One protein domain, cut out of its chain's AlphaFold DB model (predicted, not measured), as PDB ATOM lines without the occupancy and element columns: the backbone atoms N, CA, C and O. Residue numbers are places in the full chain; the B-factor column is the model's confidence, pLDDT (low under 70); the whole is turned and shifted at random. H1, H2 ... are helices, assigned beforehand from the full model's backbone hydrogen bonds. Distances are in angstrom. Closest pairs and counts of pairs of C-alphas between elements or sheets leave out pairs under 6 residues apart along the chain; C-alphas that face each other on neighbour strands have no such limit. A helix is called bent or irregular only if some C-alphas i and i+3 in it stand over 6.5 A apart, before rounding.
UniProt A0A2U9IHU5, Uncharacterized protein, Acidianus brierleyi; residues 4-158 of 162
ATOM      1  N   TYR A   4     -43.693 -51.107  -5.841       57.66
ATOM      2  CA  TYR A   4     -43.149 -51.504  -7.142       57.66
ATOM      3  C   TYR A   4     -44.215 -51.823  -8.209       57.66
ATOM      4  O   TYR A   4     -44.191 -51.243  -9.293       57.66
ATOM      5  N   ASN A   5     -45.156 -52.724  -7.905       61.69
ATOM      6  CA  ASN A   5     -46.187 -53.142  -8.856       61.69
ATOM      7  C   ASN A   5     -47.124 -51.976  -9.181       61.69
ATOM      8  O   ASN A   5     -47.546 -51.839 -10.317       61.69
ATOM      9  N   ILE A   6     -47.421 -51.134  -8.187       65.62
ATOM     10  CA  ILE A   6     -48.318 -49.988  -8.345       65.62
ATOM     11  C   ILE A   6     -47.674 -48.949  -9.271       65.62
ATOM     12  O   ILE A   6     -48.299 -48.543 -10.242       65.62
ATOM     13  N   TYR A   7     -46.406 -48.589  -9.036       65.44
ATOM     14  CA  TYR A   7     -45.669 -47.654  -9.892       65.44
ATOM     15  C   TYR A   7     -45.610 -48.129 -11.349       65.44
ATOM     16  O   TYR A   7     -45.974 -47.384 -12.254       65.44
ATOM     17  N   LEU A   8     -45.203 -49.383 -11.584       65.62
ATOM     18  CA  LEU A   8     -45.134 -49.922 -12.944       65.62
ATOM     19  C   LEU A   8     -46.504 -49.987 -13.613       65.62
ATOM     20  O   LEU A   8     -46.597 -49.681 -14.796       65.62
ATOM     21  N   SER A   9     -47.564 -50.335 -12.877       69.69
ATOM     22  CA  SER A   9     -48.923 -50.283 -13.413       69.69
ATOM     23  C   SER A   9     -49.290 -48.872 -13.872       69.69
ATOM     24  O   SER A   9     -49.806 -48.736 -14.973       69.69
ATOM     25  N   PHE A  10     -48.971 -47.824 -13.103       69.56
ATOM     26  CA  PHE A  10     -49.222 -46.438 -13.521       69.56
ATOM     27  C   PHE A  10     -48.413 -46.032 -14.756       69.56
ATOM     28  O   PHE A  10     -48.976 -45.425 -15.665       69.56
ATOM     29  N   VAL A  11     -47.131 -46.409 -14.831       67.44
ATOM     30  CA  VAL A  11     -46.308 -46.143 -16.023       67.44
ATOM     31  C   VAL A  11     -46.888 -46.850 -17.250       67.44
ATOM     32  O   VAL A  11     -47.074 -46.215 -18.282       67.44
ATOM     33  N   ILE A  12     -47.231 -48.139 -17.139       72.06
ATOM     34  CA  ILE A  12     -47.818 -48.918 -18.241       72.06
ATOM     35  C   ILE A  12     -49.152 -48.312 -18.683       72.06
ATOM     36  O   ILE A  12     -49.370 -48.136 -19.877       72.06
ATOM     37  N   ILE A  13     -50.026 -47.957 -17.737       73.88
ATOM     38  CA  ILE A  13     -51.322 -47.335 -18.032       73.88
ATOM     39  C   ILE A  13     -51.129 -46.006 -18.774       73.88
ATOM     40  O   ILE A  13     -51.794 -45.783 -19.782       73.88
ATOM     41  N   GLY A  14     -50.183 -45.161 -18.346       67.31
ATOM     42  CA  GLY A  14     -49.837 -43.925 -19.060       67.31
ATOM     43  C   GLY A  14     -49.402 -44.167 -20.502       67.31
ATOM     44  O   GLY A  14     -49.883 -43.491 -21.406       67.31
ATOM     45  N   GLN A  15     -48.577 -45.188 -20.742       67.06
ATOM     46  CA  GLN A  15     -48.155 -45.550 -22.099       67.06
ATOM     47  C   GLN A  15     -49.310 -46.082 -22.961       67.06
ATOM     48  O   GLN A  15     -49.351 -45.821 -24.160       67.06
ATOM     49  N   VAL A  16     -50.281 -46.788 -22.372       73.00
ATOM     50  CA  VAL A  16     -51.485 -47.237 -23.094       73.00
ATOM     51  C   VAL A  16     -52.328 -46.045 -23.551       73.00
ATOM     52  O   VAL A  16     -52.742 -46.011 -24.710       73.00
ATOM     53  N   PHE A  17     -52.554 -45.058 -22.679       68.12
ATOM     54  CA  PHE A  17     -53.278 -43.837 -23.052       68.12
ATOM     55  C   PHE A  17     -52.550 -43.047 -24.140       68.12
ATOM     56  O   PHE A  17     -53.189 -42.594 -25.085       68.12
ATOM     57  N   PHE A  18     -51.223 -42.966 -24.058       65.62
ATOM     58  CA  PHE A  18     -50.399 -42.333 -25.081       65.62
ATOM     59  C   PHE A  18     -50.504 -43.019 -26.456       65.62
ATOM     60  O   PHE A  18     -50.705 -42.369 -27.482       65.62
ATOM     61  N   ILE A  19     -50.421 -44.353 -26.503       69.81
ATOM     62  CA  ILE A  19     -50.583 -45.102 -27.760       69.81
ATOM     63  C   ILE A  19     -51.983 -44.879 -28.344       69.81
ATOM     64  O   ILE A  19     -52.127 -44.743 -29.560       69.81
ATOM     65  N   ALA A  20     -53.010 -44.820 -27.492       70.88
ATOM     66  CA  ALA A  20     -54.370 -44.516 -27.919       70.88
ATOM     67  C   ALA A  20     -54.489 -43.092 -28.494       70.88
ATOM     68  O   ALA A  20     -55.148 -42.913 -29.517       70.88
ATOM     69  N   GLU A  21     -53.813 -42.106 -27.895       66.88
ATOM     70  CA  GLU A  21     -53.733 -40.731 -28.397       66.88
ATOM     71  C   GLU A  21     -53.115 -40.692 -29.799       66.88
ATOM     72  O   GLU A  21     -53.772 -40.238 -30.738       66.88
ATOM     73  N   LEU A  22     -51.920 -41.266 -29.978       66.50
ATOM     74  CA  LEU A  22     -51.271 -41.357 -31.289       66.50
ATOM     75  C   LEU A  22     -52.165 -42.054 -32.318       66.50
ATOM     76  O   LEU A  22     -52.374 -41.531 -33.412       66.50
ATOM     77  N   ALA A  23     -52.725 -43.217 -31.976       70.88
ATOM     78  CA  ALA A  23     -53.601 -43.960 -32.877       70.88
ATOM     79  C   ALA A  23     -54.824 -43.132 -33.288       70.88
ATOM     80  O   ALA A  23     -55.220 -43.155 -34.453       70.88
ATOM     81  N   SER A  24     -55.396 -42.367 -32.360       68.06
ATOM     82  CA  SER A  24     -56.538 -41.504 -32.635       68.06
ATOM     83  C   SER A  24     -56.175 -40.338 -33.567       68.06
ATOM     84  O   SER A  24     -56.871 -40.130 -34.563       68.06
ATOM     85  N   ILE A  25     -55.028 -39.683 -33.344       65.38
ATOM     86  CA  ILE A  25     -54.485 -38.628 -34.214       65.38
ATOM     87  C   ILE A  25     -54.275 -39.153 -35.641       65.38
ATOM     88  O   ILE A  25     -54.530 -38.433 -36.603       65.38
ATOM     89  N   PHE A  26     -53.844 -40.407 -35.804       65.12
ATOM     90  CA  PHE A  26     -53.597 -41.001 -37.121       65.12
ATOM     91  C   PHE A  26     -54.852 -41.526 -37.824       65.12
ATOM     92  O   PHE A  26     -54.981 -41.373 -39.037       65.12
ATOM     93  N   LEU A  27     -55.764 -42.167 -37.090       68.31
ATOM     94  CA  LEU A  27     -56.891 -42.905 -37.669       68.31
ATOM     95  C   LEU A  27     -58.171 -42.074 -37.782       68.31
ATOM     96  O   LEU A  27     -58.999 -42.355 -38.644       68.31
ATOM     97  N   LEU A  28     -58.351 -41.072 -36.921       66.62
ATOM     98  CA  LEU A  28     -59.624 -40.363 -36.765       66.62
ATOM     99  C   LEU A  28     -59.477 -38.839 -36.906       66.62
ATOM    100  O   LEU A  28     -60.369 -38.106 -36.492       66.62
ATOM    101  N   TYR A  29     -58.398 -38.344 -37.531       59.25
ATOM    102  CA  TYR A  29     -58.061 -36.909 -37.615       59.25
ATOM    103  C   TYR A  29     -59.182 -36.002 -38.162       59.25
ATOM    104  O   TYR A  29     -59.237 -34.825 -37.822       59.25
ATOM    105  N   GLN A  30     -60.089 -36.534 -38.989       57.25
ATOM    106  CA  GLN A  30     -61.231 -35.793 -39.548       57.25
ATOM    107  C   GLN A  30     -62.395 -35.608 -38.558       57.25
ATOM    108  O   GLN A  30     -63.259 -34.766 -38.783       57.25
ATOM    109  N   LEU A  31     -62.435 -36.391 -37.476       54.53
ATOM    110  CA  LEU A  31     -63.487 -36.367 -36.452       54.53
ATOM    111  C   LEU A  31     -63.118 -35.496 -35.238       54.53
ATOM    112  O   LEU A  31     -63.981 -35.199 -34.410       54.53
ATOM    113  N   PHE A  32     -61.862 -35.055 -35.132       53.22
ATOM    114  CA  PHE A  32     -61.376 -34.220 -34.033       53.22
ATOM    115  C   PHE A  32     -61.730 -32.746 -34.244       53.22
ATOM    116  O   PHE A  32     -60.895 -31.927 -34.610       53.22
ATOM    117  N   ASN A  33     -62.993 -32.414 -33.981       52.19
ATOM    118  CA  ASN A  33     -63.454 -31.030 -33.822       52.19
ATOM    119  C   ASN A  33     -63.414 -30.569 -32.351       52.19
ATOM    120  O   ASN A  33     -63.853 -29.470 -32.026       52.19
ATOM    121  N   THR A  34     -62.947 -31.432 -31.442       52.38
ATOM    122  CA  THR A  34     -62.870 -31.164 -30.002       52.38
ATOM    123  C   THR A  34     -61.446 -31.385 -29.519       52.38
ATOM    124  O   THR A  34     -60.838 -32.421 -29.780       52.38
ATOM    125  N   GLU A  35     -60.921 -30.353 -28.863       55.19
ATOM    126  CA  GLU A  35     -59.605 -30.308 -28.237       55.19
ATOM    127  C   GLU A  35     -59.410 -31.540 -27.339       55.19
ATOM    128  O   GLU A  35     -60.342 -31.977 -26.659       55.19
ATOM    129  N   TYR A  36     -58.202 -32.103 -27.332       58.47
ATOM    130  CA  TYR A  36     -57.800 -33.337 -26.637       58.47
ATOM    131  C   TYR A  36     -57.888 -33.268 -25.091       58.47
ATOM    132  O   TYR A  36     -57.251 -34.047 -24.386       58.47
ATOM    133  N   ILE A  37     -58.718 -32.376 -24.546       56.50
ATOM    134  CA  ILE A  37     -58.841 -31.992 -23.137       56.50
ATOM    135  C   ILE A  37     -59.035 -33.204 -22.217       56.50
ATOM    136  O   ILE A  37     -58.432 -33.268 -21.150       56.50
ATOM    137  N   TYR A  38     -59.853 -34.190 -22.604       59.47
ATOM    138  CA  TYR A  38     -60.086 -35.378 -21.769       59.47
ATOM    139  C   TYR A  38     -58.841 -36.262 -21.645       59.47
ATOM    140  O   TYR A  38     -58.575 -36.807 -20.574       59.47
ATOM    141  N   PHE A  39     -58.068 -36.391 -22.722       60.25
ATOM    142  CA  PHE A  39     -56.826 -37.162 -22.724       60.25
ATOM    143  C   PHE A  39     -55.719 -36.418 -21.991       60.25
ATOM    144  O   PHE A  39     -55.036 -37.008 -21.157       60.25
ATOM    145  N   GLU A  40     -55.611 -35.113 -22.223       60.09
ATOM    146  CA  GLU A  40     -54.699 -34.232 -21.504       60.09
ATOM    147  C   GLU A  40     -54.961 -34.290 -19.990       60.09
ATOM    148  O   GLU A  40     -54.038 -34.503 -19.206       60.09
ATOM    149  N   ALA A  41     -56.228 -34.234 -19.565       61.22
ATOM    150  CA  ALA A  41     -56.616 -34.379 -18.163       61.22
ATOM    151  C   ALA A  41     -56.234 -35.748 -17.569       61.22
ATOM    152  O   ALA A  41     -55.738 -35.810 -16.441       61.22
ATOM    153  N   ILE A  42     -56.425 -36.847 -18.313       64.69
ATOM    154  CA  ILE A  42     -55.997 -38.191 -17.884       64.69
ATOM    155  C   ILE A  42     -54.470 -38.257 -17.763       64.69
ATOM    156  O   ILE A  42     -53.959 -38.790 -16.777       64.69
ATOM    157  N   ASN A  43     -53.733 -37.687 -18.716       65.50
ATOM    158  CA  ASN A  43     -52.274 -37.671 -18.702       65.50
ATOM    159  C   ASN A  43     -51.741 -36.863 -17.505       65.50
ATOM    160  O   ASN A  43     -50.919 -37.359 -16.732       65.50
ATOM    161  N   TYR A  44     -52.303 -35.675 -17.251       66.38
ATOM    162  CA  TYR A  44     -52.002 -34.888 -16.052       66.38
ATOM    163  C   TYR A  44     -52.304 -35.647 -14.759       66.38
ATOM    164  O   TYR A  44     -51.497 -35.612 -13.827       66.38
ATOM    165  N   PHE A  45     -53.428 -36.365 -14.692       68.88
ATOM    166  CA  PHE A  45     -53.765 -37.190 -13.533       68.88
ATOM    167  C   PHE A  45     -52.742 -38.312 -13.307       68.88
ATOM    168  O   PHE A  45     -52.331 -38.554 -12.172       68.88
ATOM    169  N   LEU A  46     -52.293 -38.979 -14.372       66.12
ATOM    170  CA  LEU A  46     -51.300 -40.051 -14.284       66.12
ATOM    171  C   LEU A  46     -49.920 -39.522 -13.887       66.12
ATOM    172  O   LEU A  46     -49.281 -40.107 -13.012       66.12
ATOM    173  N   LEU A  47     -49.490 -38.392 -14.454       70.81
ATOM    174  CA  LEU A  47     -48.261 -37.705 -14.048       70.81
ATOM    175  C   LEU A  47     -48.321 -37.304 -12.572       70.81
ATOM    176  O   LEU A  47     -47.387 -37.575 -11.818       70.81
ATOM    177  N   PHE A  48     -49.444 -36.735 -12.132       69.38
ATOM    178  CA  PHE A  48     -49.672 -36.407 -10.731       69.38
ATOM    179  C   PHE A  48     -49.597 -37.652  -9.833       69.38
ATOM    180  O   PHE A  48     -48.915 -37.632  -8.808       69.38
ATOM    181  N   ALA A  49     -50.232 -38.761 -10.226       69.50
ATOM    182  CA  ALA A  49     -50.191 -40.015  -9.476       69.50
ATOM    183  C   ALA A  49     -48.763 -40.580  -9.366       69.50
ATOM    184  O   ALA A  49     -48.343 -40.978  -8.275       69.50
ATOM    185  N   ILE A  50     -47.989 -40.559 -10.458       72.31
ATOM    186  CA  ILE A  50     -46.567 -40.938 -10.465       72.31
ATOM    187  C   ILE A  50     -45.780 -40.056  -9.487       72.31
ATOM    188  O   ILE A  50     -45.014 -40.578  -8.673       72.31
ATOM    189  N   GLN A  51     -46.022 -38.743  -9.498       71.50
ATOM    190  CA  GLN A  51     -45.326 -37.793  -8.631       71.50
ATOM    191  C   GLN A  51     -45.634 -38.014  -7.150       71.50
ATOM    192  O   GLN A  51     -44.733 -37.991  -6.311       71.50
ATOM    193  N   ILE A  52     -46.891 -38.309  -6.816       74.25
ATOM    194  CA  ILE A  52     -47.287 -38.674  -5.453       74.25
ATOM    195  C   ILE A  52     -46.603 -39.971  -5.013       74.25
ATOM    196  O   ILE A  52     -46.094 -40.044  -3.893       74.25
ATOM    197  N   ILE A  53     -46.518 -40.979  -5.884       72.62
ATOM    198  CA  ILE A  53     -45.810 -42.229  -5.572       72.62
ATOM    199  C   ILE A  53     -44.318 -41.966  -5.333       72.62
ATOM    200  O   ILE A  53     -43.754 -42.507  -4.377       72.62
ATOM    201  N   LEU A  54     -43.680 -41.115  -6.141       74.75
ATOM    202  CA  LEU A  54     -42.283 -40.710  -5.954       74.75
ATOM    203  C   LEU A  54     -42.084 -39.986  -4.618       74.75
ATOM    204  O   LEU A  54     -41.198 -40.361  -3.847       74.75
ATOM    205  N   ILE A  55     -42.949 -39.024  -4.284       78.00
ATOM    206  CA  ILE A  55     -42.932 -38.310  -2.999       78.00
ATOM    207  C   ILE A  55     -43.050 -39.284  -1.827       78.00
ATOM    208  O   ILE A  55     -42.242 -39.230  -0.900       78.00
ATOM    209  N   LEU A  56     -44.025 -40.196  -1.867       75.19
ATOM    210  CA  LEU A  56     -44.220 -41.201  -0.821       75.19
ATOM    211  C   LEU A  56     -43.006 -42.129  -0.702       75.19
ATOM    212  O   LEU A  56     -42.593 -42.464   0.408       75.19
ATOM    213  N   THR A  57     -42.393 -42.492  -1.829       73.50
ATOM    214  CA  THR A  57     -41.177 -43.315  -1.864       73.50
ATOM    215  C   THR A  57     -40.011 -42.595  -1.187       73.50
ATOM    216  O   THR A  57     -39.378 -43.144  -0.284       73.50
ATOM    217  N   PHE A  58     -39.754 -41.336  -1.543       76.00
ATOM    218  CA  PHE A  58     -38.706 -40.549  -0.900       76.00
ATOM    219  C   PHE A  58     -39.001 -40.251   0.574       76.00
ATOM    220  O   PHE A  58     -38.070 -40.218   1.378       76.00
ATOM    221  N   LEU A  59     -40.269 -40.082   0.959       79.19
ATOM    222  CA  LEU A  59     -40.673 -39.864   2.350       79.19
ATOM    223  C   LEU A  59     -40.280 -41.035   3.255       79.19
ATOM    224  O   LEU A  59     -39.809 -40.807   4.371       79.19
ATOM    225  N   VAL A  60     -40.424 -42.276   2.777       76.38
ATOM    226  CA  VAL A  60     -39.991 -43.476   3.515       76.38
ATOM    227  C   VAL A  60     -38.491 -43.414   3.814       76.38
ATOM    228  O   VAL A  60     -38.076 -43.673   4.945       76.38
ATOM    229  N   TYR A  61     -37.678 -43.007   2.839       71.88
ATOM    230  CA  TYR A  61     -36.218 -42.978   2.968       71.88
ATOM    231  C   TYR A  61     -35.672 -41.746   3.687       71.88
ATOM    232  O   TYR A  61     -34.663 -41.823   4.387       71.88
ATOM    233  N   LEU A  62     -36.354 -40.612   3.563       75.38
ATOM    234  CA  LEU A  62     -35.982 -39.354   4.201       75.38
ATOM    235  C   LEU A  62     -36.710 -39.133   5.532       75.38
ATOM    236  O   LEU A  62     -36.614 -38.044   6.091       75.38
ATOM    237  N   LYS A  63     -37.391 -40.150   6.082       77.31
ATOM    238  CA  LYS A  63     -38.210 -40.059   7.309       77.31
ATOM    239  C   LYS A  63     -37.513 -39.325   8.464       77.31
ATOM    240  O   LYS A  63     -38.137 -38.502   9.147       77.31
ATOM    241  N   ASN A  64     -36.216 -39.585   8.637       78.00
ATOM    242  CA  ASN A  64     -35.382 -39.021   9.705       78.00
ATOM    243  C   ASN A  64     -34.544 -37.804   9.264       78.00
ATOM    244  O   ASN A  64     -33.821 -37.230  10.072       78.00
ATOM    245  N   SER A  65     -34.630 -37.395   7.998       80.56
ATOM    246  CA  SER A  65     -33.918 -36.241   7.445       80.56
ATOM    247  C   SER A  65     -34.806 -34.993   7.433       80.56
ATOM    248  O   SER A  65     -36.016 -35.079   7.228       80.56
ATOM    249  N   ARG A  66     -34.204 -33.805   7.581       80.94
ATOM    250  CA  ARG A  66     -34.900 -32.516   7.381       80.94
ATOM    251  C   ARG A  66     -35.320 -32.299   5.918       80.94
ATOM    252  O   ARG A  66     -36.214 -31.510   5.650       80.94
ATOM    253  N   LEU A  67     -34.743 -33.050   4.980       79.19
ATOM    254  CA  LEU A  67     -35.082 -32.985   3.553       79.19
ATOM    255  C   LEU A  67     -36.484 -33.507   3.232       79.19
ATOM    256  O   LEU A  67     -37.010 -33.237   2.161       79.19
ATOM    257  N   LYS A  68     -37.142 -34.222   4.151       79.69
ATOM    258  CA  LYS A  68     -38.542 -34.610   3.934       79.69
ATOM    259  C   LYS A  68     -39.469 -33.403   3.747       79.69
ATOM    260  O   LYS A  68     -40.480 -33.512   3.067       79.69
ATOM    261  N   PHE A  69     -39.113 -32.250   4.317       81.88
ATOM    262  CA  PHE A  69     -39.893 -31.018   4.189       81.88
ATOM    263  C   PHE A  69     -39.775 -30.379   2.803       81.88
ATOM    264  O   PHE A  69     -40.616 -29.566   2.442       81.88
ATOM    265  N   THR A  70     -38.770 -30.763   2.012       82.06
ATOM    266  CA  THR A  70     -38.596 -30.278   0.640       82.06
ATOM    267  C   THR A  70     -39.267 -31.198  -0.386       82.06
ATOM    268  O   THR A  70     -39.306 -30.869  -1.566       82.06
ATOM    269  N   LEU A  71     -39.850 -32.332   0.027       80.88
ATOM    270  CA  LEU A  71     -40.558 -33.255  -0.870       80.88
ATOM    271  C   LEU A  71     -41.716 -32.635  -1.662       80.88
ATOM    272  O   LEU A  71     -41.858 -33.004  -2.825       80.88
ATOM    273  N   PRO A  72     -42.499 -31.672  -1.132       82.00
ATOM    274  CA  PRO A  72     -43.519 -30.994  -1.929       82.00
ATOM    275  C   PRO A  72     -42.961 -30.274  -3.166       82.00
ATOM    276  O   PRO A  72     -43.696 -30.080  -4.128       82.00
ATOM    277  N   ILE A  73     -41.662 -29.937  -3.191       81.50
ATOM    278  CA  ILE A  73     -40.997 -29.342  -4.365       81.50
ATOM    279  C   ILE A  73     -41.038 -30.294  -5.566       81.50
ATOM    280  O   ILE A  73     -41.020 -29.826  -6.699       81.50
ATOM    281  N   LEU A  74     -41.168 -31.609  -5.345       77.12
ATOM    282  CA  LEU A  74     -41.350 -32.585  -6.420       77.12
ATOM    283  C   LEU A  74     -42.617 -32.324  -7.244       77.12
ATOM    284  O   LEU A  74     -42.649 -32.684  -8.409       77.12
ATOM    285  N   LEU A  75     -43.637 -31.655  -6.702       74.31
ATOM    286  CA  LEU A  75     -44.837 -31.292  -7.469       74.31
ATOM    287  C   LEU A  75     -44.586 -30.164  -8.480       74.31
ATOM    288  O   LEU A  75     -45.395 -29.951  -9.378       74.31
ATOM    289  N   ILE A  76     -43.484 -29.427  -8.335       74.69
ATOM    290  CA  ILE A  76     -43.094 -28.377  -9.271       74.69
ATOM    291  C   ILE A  76     -42.292 -29.057 -10.387       74.69
ATOM    292  O   ILE A  76     -41.247 -29.600 -10.071       74.69
ATOM    293  N   PRO A  77     -42.681 -29.018 -11.671       66.94
ATOM    294  CA  PRO A  77     -42.097 -29.891 -12.698       66.94
ATOM    295  C   PRO A  77     -40.562 -29.825 -12.798       66.94
ATOM    296  O   PRO A  77     -39.857 -30.740 -12.379       66.94
ATOM    297  N   VAL A  78     -40.022 -28.704 -13.287       66.75
ATOM    298  CA  VAL A  78     -38.580 -28.551 -13.549       66.75
ATOM    299  C   VAL A  78     -37.766 -28.574 -12.253       66.75
ATOM    300  O   VAL A  78     -36.712 -29.201 -12.175       66.75
ATOM    301  N   ILE A  79     -38.256 -27.896 -11.212       70.31
ATOM    302  CA  ILE A  79     -37.556 -27.791  -9.924       70.31
ATOM    303  C   ILE A  79     -37.586 -29.139  -9.191       70.31
ATOM    304  O   ILE A  79     -36.585 -29.573  -8.625       70.31
ATOM    305  N   GLY A  80     -38.717 -29.829  -9.244       72.38
ATOM    306  CA  GLY A  80     -38.949 -31.143  -8.672       72.38
ATOM    307  C   GLY A  80     -38.068 -32.207  -9.300       72.38
ATOM    308  O   GLY A  80     -37.398 -32.930  -8.574       72.38
ATOM    309  N   GLN A  81     -37.951 -32.224 -10.626       71.00
ATOM    310  CA  GLN A  81     -37.053 -33.140 -11.338       71.00
ATOM    311  C   GLN A  81     -35.576 -32.913 -10.971       71.00
ATOM    312  O   GLN A  81     -34.815 -33.868 -10.796       71.00
ATOM    313  N   ILE A  82     -35.147 -31.660 -10.776       74.12
ATOM    314  CA  ILE A  82     -33.794 -31.366 -10.273       74.12
ATOM    315  C   ILE A  82     -33.618 -31.909  -8.848       74.12
ATOM    316  O   ILE A  82     -32.600 -32.545  -8.550       74.12
ATOM    317  N   MET A  83     -34.609 -31.686  -7.981       75.25
ATOM    318  CA  MET A  83     -34.601 -32.149  -6.593       75.25
ATOM    319  C   MET A  83     -34.651 -33.675  -6.476       75.25
ATOM    320  O   MET A  83     -34.019 -34.229  -5.582       75.25
ATOM    321  N   GLU A  84     -35.316 -34.368  -7.395       74.75
ATOM    322  CA  GLU A  84     -35.329 -35.830  -7.512       74.75
ATOM    323  C   GLU A  84     -33.915 -36.403  -7.651       74.75
ATOM    324  O   GLU A  84     -33.539 -37.322  -6.917       74.75
ATOM    325  N   GLY A  85     -33.091 -35.800  -8.515       70.75
ATOM    326  CA  GLY A  85     -31.678 -36.157  -8.664       70.75
ATOM    327  C   GLY A  85     -30.868 -35.903  -7.388       70.75
ATOM    328  O   GLY A  85     -30.029 -36.721  -6.999       70.75
ATOM    329  N   ILE A  86     -31.167 -34.810  -6.677       74.06
ATOM    330  CA  ILE A  86     -30.540 -34.475  -5.389       74.06
ATOM    331  C   ILE A  86     -30.946 -35.484  -4.304       74.06
ATOM    332  O   ILE A  86     -30.096 -35.960  -3.552       74.06
ATOM    333  N   TYR A  87     -32.215 -35.880  -4.221       74.81
ATOM    334  CA  TYR A  87     -32.656 -36.887  -3.259       74.81
ATOM    335  C   TYR A  87     -32.063 -38.263  -3.568       74.81
ATOM    336  O   TYR A  87     -31.586 -38.940  -2.654       74.81
ATOM    337  N   ALA A  88     -32.012 -38.648  -4.847       70.50
ATOM    338  CA  ALA A  88     -31.369 -39.879  -5.293       70.50
ATOM    339  C   ALA A  88     -29.887 -39.919  -4.885       70.50
ATOM    340  O   ALA A  88     -29.437 -40.919  -4.311       70.50
ATOM    341  N   LEU A  89     -29.154 -38.810  -5.073       69.19
ATOM    342  CA  LEU A  89     -27.791 -38.632  -4.566       69.19
ATOM    343  C   LEU A  89     -27.736 -38.867  -3.060       69.19
ATOM    344  O   LEU A  89     -26.923 -39.654  -2.583       69.19
ATOM    345  N   MET A  90     -28.557 -38.169  -2.282       68.00
ATOM    346  CA  MET A  90     -28.452 -38.187  -0.822       68.00
ATOM    347  C   MET A  90     -28.770 -39.549  -0.205       68.00
ATOM    348  O   MET A  90     -28.218 -39.879   0.844       68.00
ATOM    349  N   ILE A  91     -29.572 -40.362  -0.889       68.38
ATOM    350  CA  ILE A  91     -29.939 -41.709  -0.456       68.38
ATOM    351  C   ILE A  91     -28.877 -42.762  -0.840       68.38
ATOM    352  O   ILE A  91     -28.672 -43.721  -0.094       68.38
ATOM    353  N   THR A  92     -28.152 -42.598  -1.953       65.69
ATOM    354  CA  THR A  92     -27.106 -43.556  -2.371       65.69
ATOM    355  C   THR A  92     -25.759 -43.324  -1.666       65.69
ATOM    356  O   THR A  92     -25.348 -42.192  -1.406       65.69
ATOM    357  N   LYS A  93     -25.026 -44.414  -1.375       62.34
ATOM    358  CA  LYS A  93     -23.673 -44.403  -0.775       62.34
ATOM    359  C   LYS A  93     -22.599 -44.866  -1.784       62.34
ATOM    360  O   LYS A  93     -22.860 -45.737  -2.609       62.34
ATOM    361  N   GLY A  94     -21.380 -44.316  -1.687       63.69
ATOM    362  CA  GLY A  94     -20.183 -44.736  -2.451       63.69
ATOM    363  C   GLY A  94     -20.035 -44.145  -3.866       63.69
ATOM    364  O   GLY A  94     -20.881 -43.385  -4.314       63.69
ATOM    365  N   GLN A  95     -18.971 -44.501  -4.608       59.19
ATOM    366  CA  GLN A  95     -18.679 -43.962  -5.961       59.19
ATOM    367  C   GLN A  95     -19.769 -44.255  -7.014       59.19
ATOM    368  O   GLN A  95     -19.913 -43.521  -7.994       59.19
ATOM    369  N   ARG A  96     -20.593 -45.289  -6.795       63.34
ATOM    370  CA  ARG A  96     -21.746 -45.632  -7.649       63.34
ATOM    371  C   ARG A  96     -22.812 -44.518  -7.670       63.34
ATOM    372  O   ARG A  96     -23.501 -44.365  -8.671       63.34
ATOM    373  N   LYS A  97     -22.867 -43.697  -6.611       64.62
ATOM    374  CA  LYS A  97     -23.732 -42.514  -6.435       64.62
ATOM    375  C   LYS A  97     -23.546 -41.468  -7.535       64.62
ATOM    376  O   LYS A  97     -24.518 -41.007  -8.126       64.62
ATOM    377  N   ILE A  98     -22.294 -41.111  -7.828       65.88
ATOM    378  CA  ILE A  98     -21.972 -40.046  -8.789       65.88
ATOM    379  C   ILE A  98     -22.352 -40.502 -10.198       65.88
ATOM    380  O   ILE A  98     -23.061 -39.794 -10.903       65.88
ATOM    381  N   ARG A  99     -21.962 -41.727 -10.575       68.62
ATOM    382  CA  ARG A  99     -22.242 -42.276 -11.908       68.62
ATOM    383  C   ARG A  99     -23.742 -42.359 -12.194       68.62
ATOM    384  O   ARG A  99     -24.175 -41.954 -13.265       68.62
ATOM    385  N   LEU A 100     -24.530 -42.845 -11.235       70.75
ATOM    386  CA  LEU A 100     -25.974 -42.982 -11.411       70.75
ATOM    387  C   LEU A 100     -26.687 -41.627 -11.518       70.75
ATOM    388  O   LEU A 100     -27.654 -41.482 -12.262       70.75
ATOM    389  N   THR A 101     -26.185 -40.619 -10.818       69.44
ATOM    390  CA  THR A 101     -26.749 -39.269 -10.875       69.44
ATOM    391  C   THR A 101     -26.388 -38.560 -12.177       69.44
ATOM    392  O   THR A 101     -27.218 -37.870 -12.757       69.44
ATOM    393  N   VAL A 102     -25.170 -38.762 -12.682       73.56
ATOM    394  CA  VAL A 102     -24.770 -38.238 -13.995       73.56
ATOM    395  C   VAL A 102     -25.643 -38.834 -15.100       73.56
ATOM    396  O   VAL A 102     -26.118 -38.094 -15.953       73.56
ATOM    397  N   ILE A 103     -25.919 -40.143 -15.057       77.12
ATOM    398  CA  ILE A 103     -26.829 -40.790 -16.018       77.12
ATOM    399  C   ILE A 103     -28.255 -40.232 -15.884       77.12
ATOM    400  O   ILE A 103     -28.881 -39.959 -16.902       77.12
ATOM    401  N   TYR A 104     -28.742 -39.995 -14.658       78.25
ATOM    402  CA  TYR A 104     -30.038 -39.343 -14.433       78.25
ATOM    403  C   TYR A 104     -30.107 -37.971 -15.110       78.25
ATOM    404  O   TYR A 104     -30.995 -37.735 -15.921       78.25
ATOM    405  N   TYR A 105     -29.153 -37.080 -14.820       77.75
ATOM    406  CA  TYR A 105     -29.153 -35.737 -15.402       77.75
ATOM    407  C   TYR A 105     -28.960 -35.760 -16.919       77.75
ATOM    408  O   TYR A 105     -29.563 -34.944 -17.608       77.75
ATOM    409  N   ALA A 106     -28.178 -36.700 -17.455       80.50
ATOM    410  CA  ALA A 106     -28.035 -36.869 -18.897       80.50
ATOM    411  C   ALA A 106     -29.370 -37.263 -19.550       80.50
ATOM    412  O   ALA A 106     -29.790 -36.617 -20.507       80.50
ATOM    413  N   LEU A 107     -30.066 -38.265 -19.001       79.44
ATOM    414  CA  LEU A 107     -31.393 -38.669 -19.474       79.44
ATOM    415  C   LEU A 107     -32.405 -37.530 -19.338       79.44
ATOM    416  O   LEU A 107     -33.167 -37.285 -20.263       79.44
ATOM    417  N   PHE A 108     -32.363 -36.793 -18.228       76.38
ATOM    418  CA  PHE A 108     -33.233 -35.649 -17.986       76.38
ATOM    419  C   PHE A 108     -33.026 -34.533 -19.018       76.38
ATOM    420  O   PHE A 108     -33.988 -34.053 -19.611       76.38
ATOM    421  N   ILE A 109     -31.773 -34.145 -19.273       79.75
ATOM    422  CA  ILE A 109     -31.441 -33.122 -20.272       79.75
ATOM    423  C   ILE A 109     -31.918 -33.564 -21.659       79.75
ATOM    424  O   ILE A 109     -32.535 -32.768 -22.363       79.75
ATOM    425  N   ILE A 110     -31.698 -34.829 -22.033       80.81
ATOM    426  CA  ILE A 110     -32.180 -35.381 -23.306       80.81
ATOM    427  C   ILE A 110     -33.713 -35.332 -23.374       80.81
ATOM    428  O   ILE A 110     -34.250 -34.897 -24.387       80.81
ATOM    429  N   SER A 111     -34.408 -35.686 -22.290       77.00
ATOM    430  CA  SER A 111     -35.869 -35.576 -22.150       77.00
ATOM    431  C   SER A 111     -36.380 -34.162 -22.415       77.00
ATOM    432  O   SER A 111     -37.290 -33.955 -23.218       77.00
ATOM    433  N   VAL A 112     -35.769 -33.170 -21.757       76.31
ATOM    434  CA  VAL A 112     -36.149 -31.756 -21.879       76.31
ATOM    435  C   VAL A 112     -35.901 -31.253 -23.294       76.31
ATOM    436  O   VAL A 112     -36.733 -30.541 -23.853       76.31
ATOM    437  N   ILE A 113     -34.762 -31.621 -23.877       78.69
ATOM    438  CA  ILE A 113     -34.419 -31.258 -25.249       78.69
ATOM    439  C   ILE A 113     -35.430 -31.881 -26.219       78.69
ATOM    440  O   ILE A 113     -36.007 -31.157 -27.026       78.69
ATOM    441  N   ALA A 114     -35.702 -33.182 -26.105       77.44
ATOM    442  CA  ALA A 114     -36.646 -33.889 -26.967       77.44
ATOM    443  C   ALA A 114     -38.066 -33.309 -26.870       77.44
ATOM    444  O   ALA A 114     -38.698 -33.081 -27.898       77.44
ATOM    445  N   SER A 115     -38.515 -32.959 -25.661       74.06
ATOM    446  CA  SER A 115     -39.821 -32.318 -25.439       74.06
ATOM    447  C   SER A 115     -39.926 -30.946 -26.113       74.06
ATOM    448  O   SER A 115     -40.979 -30.584 -26.626       74.06
ATOM    449  N   ARG A 116     -38.832 -30.174 -26.165       76.69
ATOM    450  CA  ARG A 116     -38.797 -28.872 -26.860       76.69
ATOM    451  C   ARG A 116     -38.770 -28.988 -28.383       76.69
ATOM    452  O   ARG A 116     -39.067 -28.006 -29.056       76.69
ATOM    453  N   TYR A 117     -38.397 -30.150 -28.915       78.69
ATOM    454  CA  TYR A 117     -38.379 -30.420 -30.353       78.69
ATOM    455  C   TYR A 117     -39.722 -30.924 -30.899       78.69
ATOM    456  O   TYR A 117     -39.846 -31.089 -32.113       78.69
ATOM    457  N   VAL A 118     -40.727 -31.143 -30.044       79.62
ATOM    458  CA  VAL A 118     -42.080 -31.502 -30.484       79.62
ATOM    459  C   VAL A 118     -42.689 -30.334 -31.259       79.62
ATOM    460  O   VAL A 118     -42.972 -29.271 -30.706       79.62
ATOM    461  N   TYR A 119     -42.874 -30.527 -32.564       76.25
ATOM    462  CA  TYR A 119     -43.457 -29.519 -33.442       76.25
ATOM    463  C   TYR A 119     -44.981 -29.619 -33.413       76.25
ATOM    464  O   TYR A 119     -45.554 -30.517 -34.029       76.25
ATOM    465  N   VAL A 120     -45.638 -28.686 -32.723       76.56
ATOM    466  CA  VAL A 120     -47.101 -28.573 -32.741       76.56
ATOM    467  C   VAL A 120     -47.523 -27.857 -34.031       76.56
ATOM    468  O   VAL A 120     -47.120 -26.708 -34.241       76.56
ATOM    469  N   PRO A 121     -48.306 -28.499 -34.914       76.88
ATOM    470  CA  PRO A 121     -48.709 -27.885 -36.166       76.88
ATOM    471  C   PRO A 121     -49.631 -26.679 -35.914       76.88
ATOM    472  O   PRO A 121     -50.514 -26.745 -35.053       76.88
ATOM    473  N   PRO A 122     -49.449 -25.567 -36.647       68.50
ATOM    474  CA  PRO A 122     -50.274 -24.382 -36.477       68.50
ATOM    475  C   PRO A 122     -51.675 -24.623 -37.052       68.50
ATOM    476  O   PRO A 122     -51.852 -24.698 -38.267       68.50
ATOM    477  N   GLY A 123     -52.668 -24.697 -36.163       65.62
ATOM    478  CA  GLY A 123     -54.081 -24.852 -36.510       65.62
ATOM    479  C   GLY A 123     -54.514 -26.310 -36.686       65.62
ATOM    480  O   GLY A 123     -53.820 -27.118 -37.299       65.62
ATOM    481  N   PHE A 124     -55.691 -26.635 -36.150       59.97
ATOM    482  CA  PHE A 124     -56.354 -27.925 -36.339       59.97
ATOM    483  C   PHE A 124     -57.664 -27.737 -37.124       59.97
ATOM    484  O   PHE A 124     -58.398 -26.793 -36.828       59.97
ATOM    485  N   PRO A 125     -57.974 -28.615 -38.101       67.50
ATOM    486  CA  PRO A 125     -57.196 -29.788 -38.519       67.50
ATOM    487  C   PRO A 125     -55.974 -29.440 -39.395       67.50
ATOM    488  O   PRO A 125     -56.071 -28.664 -40.345       67.50
ATOM    489  N   ALA A 126     -54.825 -30.056 -39.091       72.62
ATOM    490  CA  ALA A 126     -53.578 -29.912 -39.847       72.62
ATOM    491  C   ALA A 126     -53.459 -30.961 -40.978       72.62
ATOM    492  O   ALA A 126     -54.064 -32.033 -40.892       72.62
ATOM    493  N   PRO A 127     -52.649 -30.712 -42.029       81.62
ATOM    494  CA  PRO A 127     -52.377 -31.700 -43.074       81.62
ATOM    495  C   PRO A 127     -51.780 -32.997 -42.510       81.62
ATOM    496  O   PRO A 127     -50.986 -32.962 -41.569       81.62
ATOM    497  N   LEU A 128     -52.075 -34.140 -43.144       78.62
ATOM    498  CA  LEU A 128     -51.595 -35.462 -42.708       78.62
ATOM    499  C   LEU A 128     -50.067 -35.520 -42.513       78.62
ATOM    500  O   LEU A 128     -49.591 -36.114 -41.553       78.62
ATOM    501  N   SER A 129     -49.293 -34.866 -43.380       83.00
ATOM    502  CA  SER A 129     -47.828 -34.795 -43.274       83.00
ATOM    503  C   SER A 129     -47.343 -34.029 -42.033       83.00
ATOM    504  O   SER A 129     -46.335 -34.395 -41.423       83.00
ATOM    505  N   ALA A 130     -48.077 -32.992 -41.619       81.38
ATOM    506  CA  ALA A 130     -47.789 -32.233 -40.407       81.38
ATOM    507  C   ALA A 130     -48.149 -33.047 -39.152       81.38
ATOM    508  O   ALA A 130     -47.370 -33.080 -38.203       81.38
ATOM    509  N   LEU A 131     -49.268 -33.784 -39.186       77.38
ATOM    510  CA  LEU A 131     -49.672 -34.705 -38.114       77.38
ATOM    511  C   LEU A 131     -48.700 -35.886 -37.958       77.38
ATOM    512  O   LEU A 131     -48.396 -36.282 -36.838       77.38
ATOM    513  N   GLN A 132     -48.156 -36.414 -39.059       79.75
ATOM    514  CA  GLN A 132     -47.103 -37.438 -39.031       79.75
ATOM    515  C   GLN A 132     -45.825 -36.937 -38.369       79.75
ATOM    516  O   GLN A 132     -45.289 -37.602 -37.483       79.75
ATOM    517  N   THR A 133     -45.369 -35.745 -38.746       82.94
ATOM    518  CA  THR A 133     -44.196 -35.120 -38.121       82.94
ATOM    519  C   THR A 133     -44.423 -34.876 -36.624       82.94
ATOM    520  O   THR A 133     -43.555 -35.192 -35.805       82.94
ATOM    521  N   PHE A 134     -45.605 -34.381 -36.247       81.50
ATOM    522  CA  PHE A 134     -45.989 -34.197 -34.849       81.50
ATOM    523  C   PHE A 134     -45.987 -35.519 -34.073       81.50
ATOM    524  O   PHE A 134     -45.285 -35.632 -33.075       81.50
ATOM    525  N   GLY A 135     -46.676 -36.554 -34.564       76.62
ATOM    526  CA  GLY A 135     -46.741 -37.849 -33.883       76.62
ATOM    527  C   GLY A 135     -45.377 -38.533 -33.732       76.62
ATOM    528  O   GLY A 135     -45.095 -39.110 -32.686       76.62
ATOM    529  N   ILE A 136     -44.491 -38.424 -34.732       80.12
ATOM    530  CA  ILE A 136     -43.119 -38.955 -34.646       80.12
ATOM    531  C   ILE A 136     -42.307 -38.206 -33.582       80.12
ATOM    532  O   ILE A 136     -41.660 -38.835 -32.746       80.12
ATOM    533  N   THR A 137     -42.327 -36.870 -33.602       82.38
ATOM    534  CA  THR A 137     -41.563 -36.062 -32.635       82.38
ATOM    535  C   THR A 137     -42.089 -36.221 -31.208       82.38
ATOM    536  O   THR A 137     -41.288 -36.325 -30.277       82.38
ATOM    537  N   LEU A 138     -43.407 -36.349 -31.042       77.94
ATOM    538  CA  LEU A 138     -44.056 -36.657 -29.769       77.94
ATOM    539  C   LEU A 138     -43.637 -38.039 -29.239       77.94
ATOM    540  O   LEU A 138     -43.168 -38.145 -28.111       77.94
ATOM    541  N   ALA A 139     -43.676 -39.080 -30.079       74.19
ATOM    542  CA  ALA A 139     -43.227 -40.423 -29.704       74.19
ATOM    543  C   ALA A 139     -41.756 -40.464 -29.265       74.19
ATOM    544  O   ALA A 139     -41.418 -41.130 -28.289       74.19
ATOM    545  N   ILE A 140     -40.874 -39.734 -29.955       77.19
ATOM    546  CA  ILE A 140     -39.457 -39.628 -29.574       77.19
ATOM    547  C   ILE A 140     -39.319 -38.972 -28.194       77.19
ATOM    548  O   ILE A 140     -38.592 -39.488 -27.343       77.19
ATOM    549  N   SER A 141     -40.022 -37.859 -27.965       77.50
ATOM    550  CA  SER A 141     -40.046 -37.172 -26.670       77.50
ATOM    551  C   SER A 141     -40.492 -38.108 -25.544       77.50
ATOM    552  O   SER A 141     -39.819 -38.215 -24.513       77.50
ATOM    553  N   ASP A 142     -41.567 -38.860 -25.764       71.06
ATOM    554  CA  ASP A 142     -42.128 -39.740 -24.743       71.06
ATOM    555  C   ASP A 142     -41.291 -40.982 -24.469       71.06
ATOM    556  O   ASP A 142     -41.213 -41.411 -23.319       71.06
ATOM    557  N   VAL A 143     -40.567 -41.509 -25.460       77.88
ATOM    558  CA  VAL A 143     -39.565 -42.557 -25.220       77.88
ATOM    559  C   VAL A 143     -38.477 -42.061 -24.268       77.88
ATOM    560  O   VAL A 143     -38.111 -42.780 -23.337       77.88
ATOM    561  N   PHE A 144     -37.972 -40.836 -24.441       76.94
ATOM    562  CA  PHE A 144     -36.958 -40.288 -23.535       76.94
ATOM    563  C   PHE A 144     -37.513 -40.013 -22.131       76.94
ATOM    564  O   PHE A 144     -36.865 -40.378 -21.145       76.94
ATOM    565  N   ASN A 145     -38.738 -39.488 -22.032       72.62
ATOM    566  CA  ASN A 145     -39.434 -39.315 -20.752       72.62
ATOM    567  C   ASN A 145     -39.664 -40.665 -20.047       72.62
ATOM    568  O   ASN A 145     -39.391 -40.807 -18.853       72.62
ATOM    569  N   ALA A 146     -40.090 -41.694 -20.780       72.50
ATOM    570  CA  ALA A 146     -40.278 -43.039 -20.251       72.50
ATOM    571  C   ALA A 146     -38.951 -43.675 -19.815       72.50
ATOM    572  O   ALA A 146     -38.890 -44.286 -18.750       72.50
ATOM    573  N   LEU A 147     -37.869 -43.503 -20.582       75.62
ATOM    574  CA  LEU A 147     -36.534 -43.978 -20.211       75.62
ATOM    575  C   LEU A 147     -36.040 -43.334 -18.914       75.62
ATOM    576  O   LEU A 147     -35.460 -44.031 -18.084       75.62
ATOM    577  N   LEU A 148     -36.296 -42.040 -18.707       73.81
ATOM    578  CA  LEU A 148     -35.983 -41.349 -17.456       73.81
ATOM    579  C   LEU A 148     -36.753 -41.951 -16.271       73.81
ATOM    580  O   LEU A 148     -36.153 -42.251 -15.237       73.81
ATOM    581  N   LEU A 149     -38.059 -42.182 -16.431       70.19
ATOM    582  CA  LEU A 149     -38.908 -42.796 -15.405       70.19
ATOM    583  C   LEU A 149     -38.491 -44.240 -15.105       70.19
ATOM    584  O   LEU A 149     -38.357 -44.617 -13.942       70.19
ATOM    585  N   ILE A 150     -38.209 -45.041 -16.135       71.88
ATOM    586  CA  ILE A 150     -37.687 -46.408 -16.004       71.88
ATOM    587  C   ILE A 150     -36.314 -46.394 -15.327       71.88
ATOM    588  O   ILE A 150     -36.017 -47.257 -14.504       71.88
ATOM    589  N   TYR A 151     -35.467 -45.417 -15.639       73.75
ATOM    590  CA  TYR A 151     -34.159 -45.285 -15.023       73.75
ATOM    591  C   TYR A 151     -34.262 -44.933 -13.539       73.75
ATOM    592  O   TYR A 151     -33.638 -45.604 -12.716       73.75
ATOM    593  N   LEU A 152     -35.084 -43.942 -13.181       68.50
ATOM    594  CA  LEU A 152     -35.423 -43.627 -11.793       68.50
ATOM    595  C   LEU A 152     -35.946 -44.875 -11.079       68.50
ATOM    596  O   LEU A 152     -35.438 -45.256 -10.027       68.50
ATOM    597  N   PHE A 153     -36.885 -45.572 -11.709       66.38
ATOM    598  CA  PHE A 153     -37.429 -46.833 -11.239       66.38
ATOM    599  C   PHE A 153     -36.339 -47.892 -10.961       66.38
ATOM    600  O   PHE A 153     -36.306 -48.477  -9.877       66.38
ATOM    601  N   VAL A 154     -35.404 -48.116 -11.889       68.00
ATOM    602  CA  VAL A 154     -34.274 -49.053 -11.723       68.00
ATOM    603  C   VAL A 154     -33.307 -48.587 -10.631       68.00
ATOM    604  O   VAL A 154     -32.803 -49.406  -9.863       68.00
ATOM    605  N   LEU A 155     -33.070 -47.281 -10.521       64.12
ATOM    606  CA  LEU A 155     -32.205 -46.674  -9.512       64.12
ATOM    607  C   LEU A 155     -32.794 -46.848  -8.103       64.12
ATOM    608  O   LEU A 155     -32.065 -47.196  -7.171       64.12
ATOM    609  N   PHE A 156     -34.116 -46.737  -7.958       62.41
ATOM    610  CA  PHE A 156     -34.831 -47.086  -6.727       62.41
ATOM    611  C   PHE A 156     -34.862 -48.602  -6.460       62.41
ATOM    612  O   PHE A 156     -34.951 -49.022  -5.309       62.41
ATOM    613  N   ARG A 157     -34.693 -49.444  -7.490       56.06
ATOM    614  CA  ARG A 157     -34.605 -50.914  -7.385       56.06
ATOM    615  C   ARG A 157     -33.232 -51.449  -6.955       56.06
ATOM    616  O   ARG A 157     -33.059 -52.659  -6.841       56.06
ATOM    617  N   ILE A 158     -32.266 -50.593  -6.609       50.91
ATOM    618  CA  ILE A 158     -30.990 -51.007  -5.971       50.91
ATOM    619  C   ILE A 158     -31.214 -51.589  -4.544       50.91
ATOM    620  O   ILE A 158     -30.275 -51.960  -3.845       50.91
TER     621      ILE A 158
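What this domain is: This is residues 4 to 158 of the 162 residues of an uncharacterized protein of Acidianus brierleyi (UniProt A0A2U9IHU5). Six helices form an up-and-down bundle, drawn out into a rod. Each helix touches the next one along the chain, and the longest, H6, comes back to H1, so that the contacts close into a ring; the short helices H3 and H4 lie toward one end of the rod, and the links at residues 28 to 36 and 117 to 127 lie at the other. The printed part has 155 residues with six named helices, H1 to H6 in order, and no named strand; its class is all helix. It is only just compact, close to loose, with a radius of gyration of the C-alphas of 17.7 A, and it spans 55 by 26 by 25 A.

How they stand to each other: H1, residues 4 to 27, and H2, residues 37 to 61, form a helical hairpin; their closest C-alphas, Gly 14 and Leu 46, are 6.3 A apart, at a shallow tilt of 19 degrees, opposite ways. H2, with its residues 48 to 59 alone, touches H3, residues 66 to 75, in a second hairpin; the closest C-alphas, Leu 59 and Lys 68, are 5.9 A apart. H3 and H4, residues 77 to 91, touch only at the corner, Leu 74 to Gly 80 at 3.6 A between C-alphas, with a shallow tilt of 33 degrees, only just short of steep. H4, with residues 85 to 89 alone, touches residues 97 to 105 of H5, residues 96 to 116, in a hairpin; the closest C-alphas, Leu 89 and Lys 97, are 5.9 A apart. H5 and H6, residues 128 to 158, form a hairpin with 22 pairs of C-alphas within 8 A; the closest are Ala 114 and Ser 141, 4.7 A apart. H6 touches H1, the C-alphas of Leu 22 and Gly 135 at 6.3 A, at a shallow tilt of 5 degrees, opposite ways. H2 and H6 are near each other, as are H4 and H6; H1 and H4 are apart, for instance. In H1, H4 and H5 every O i to N i+4 pair is within hydrogen-bond range, against 20 of 21 in H2, 26 of 27 in H6 and 0 of 6 in H3, where 6 of 7 O i to N i+3 pairs are.

Where its parts are: H1 begins at C-alpha 4, (-43.149, -51.504, -7.142), and is 34.6 A long from first to last C-alpha. H2 is 36.2 A long. H3, 10 residues, is irregular: C-alphas 69 and 72 are 7.1 A apart. H4 has 15 residues. H5 is 30.7 A long. H6, 44.9 A long, runs from C-alpha 128 at (-51.595, -35.462, -42.708) to C-alpha 158 at (-30.990, -51.007, -5.971).

The domain as a whole: The two C-alphas farthest apart, those of Gln 30 and Gly 94, are 56.0 A apart. The printed part has no cut. The link from H5 to H6, 11 residues, is long; that from H1 to H2 is short, and the other three are tight. The mean pLDDT of the printed part is 71.1; 65 residues are under 70, among them residues 24 to 46, 89 to 99 and 152 to 158.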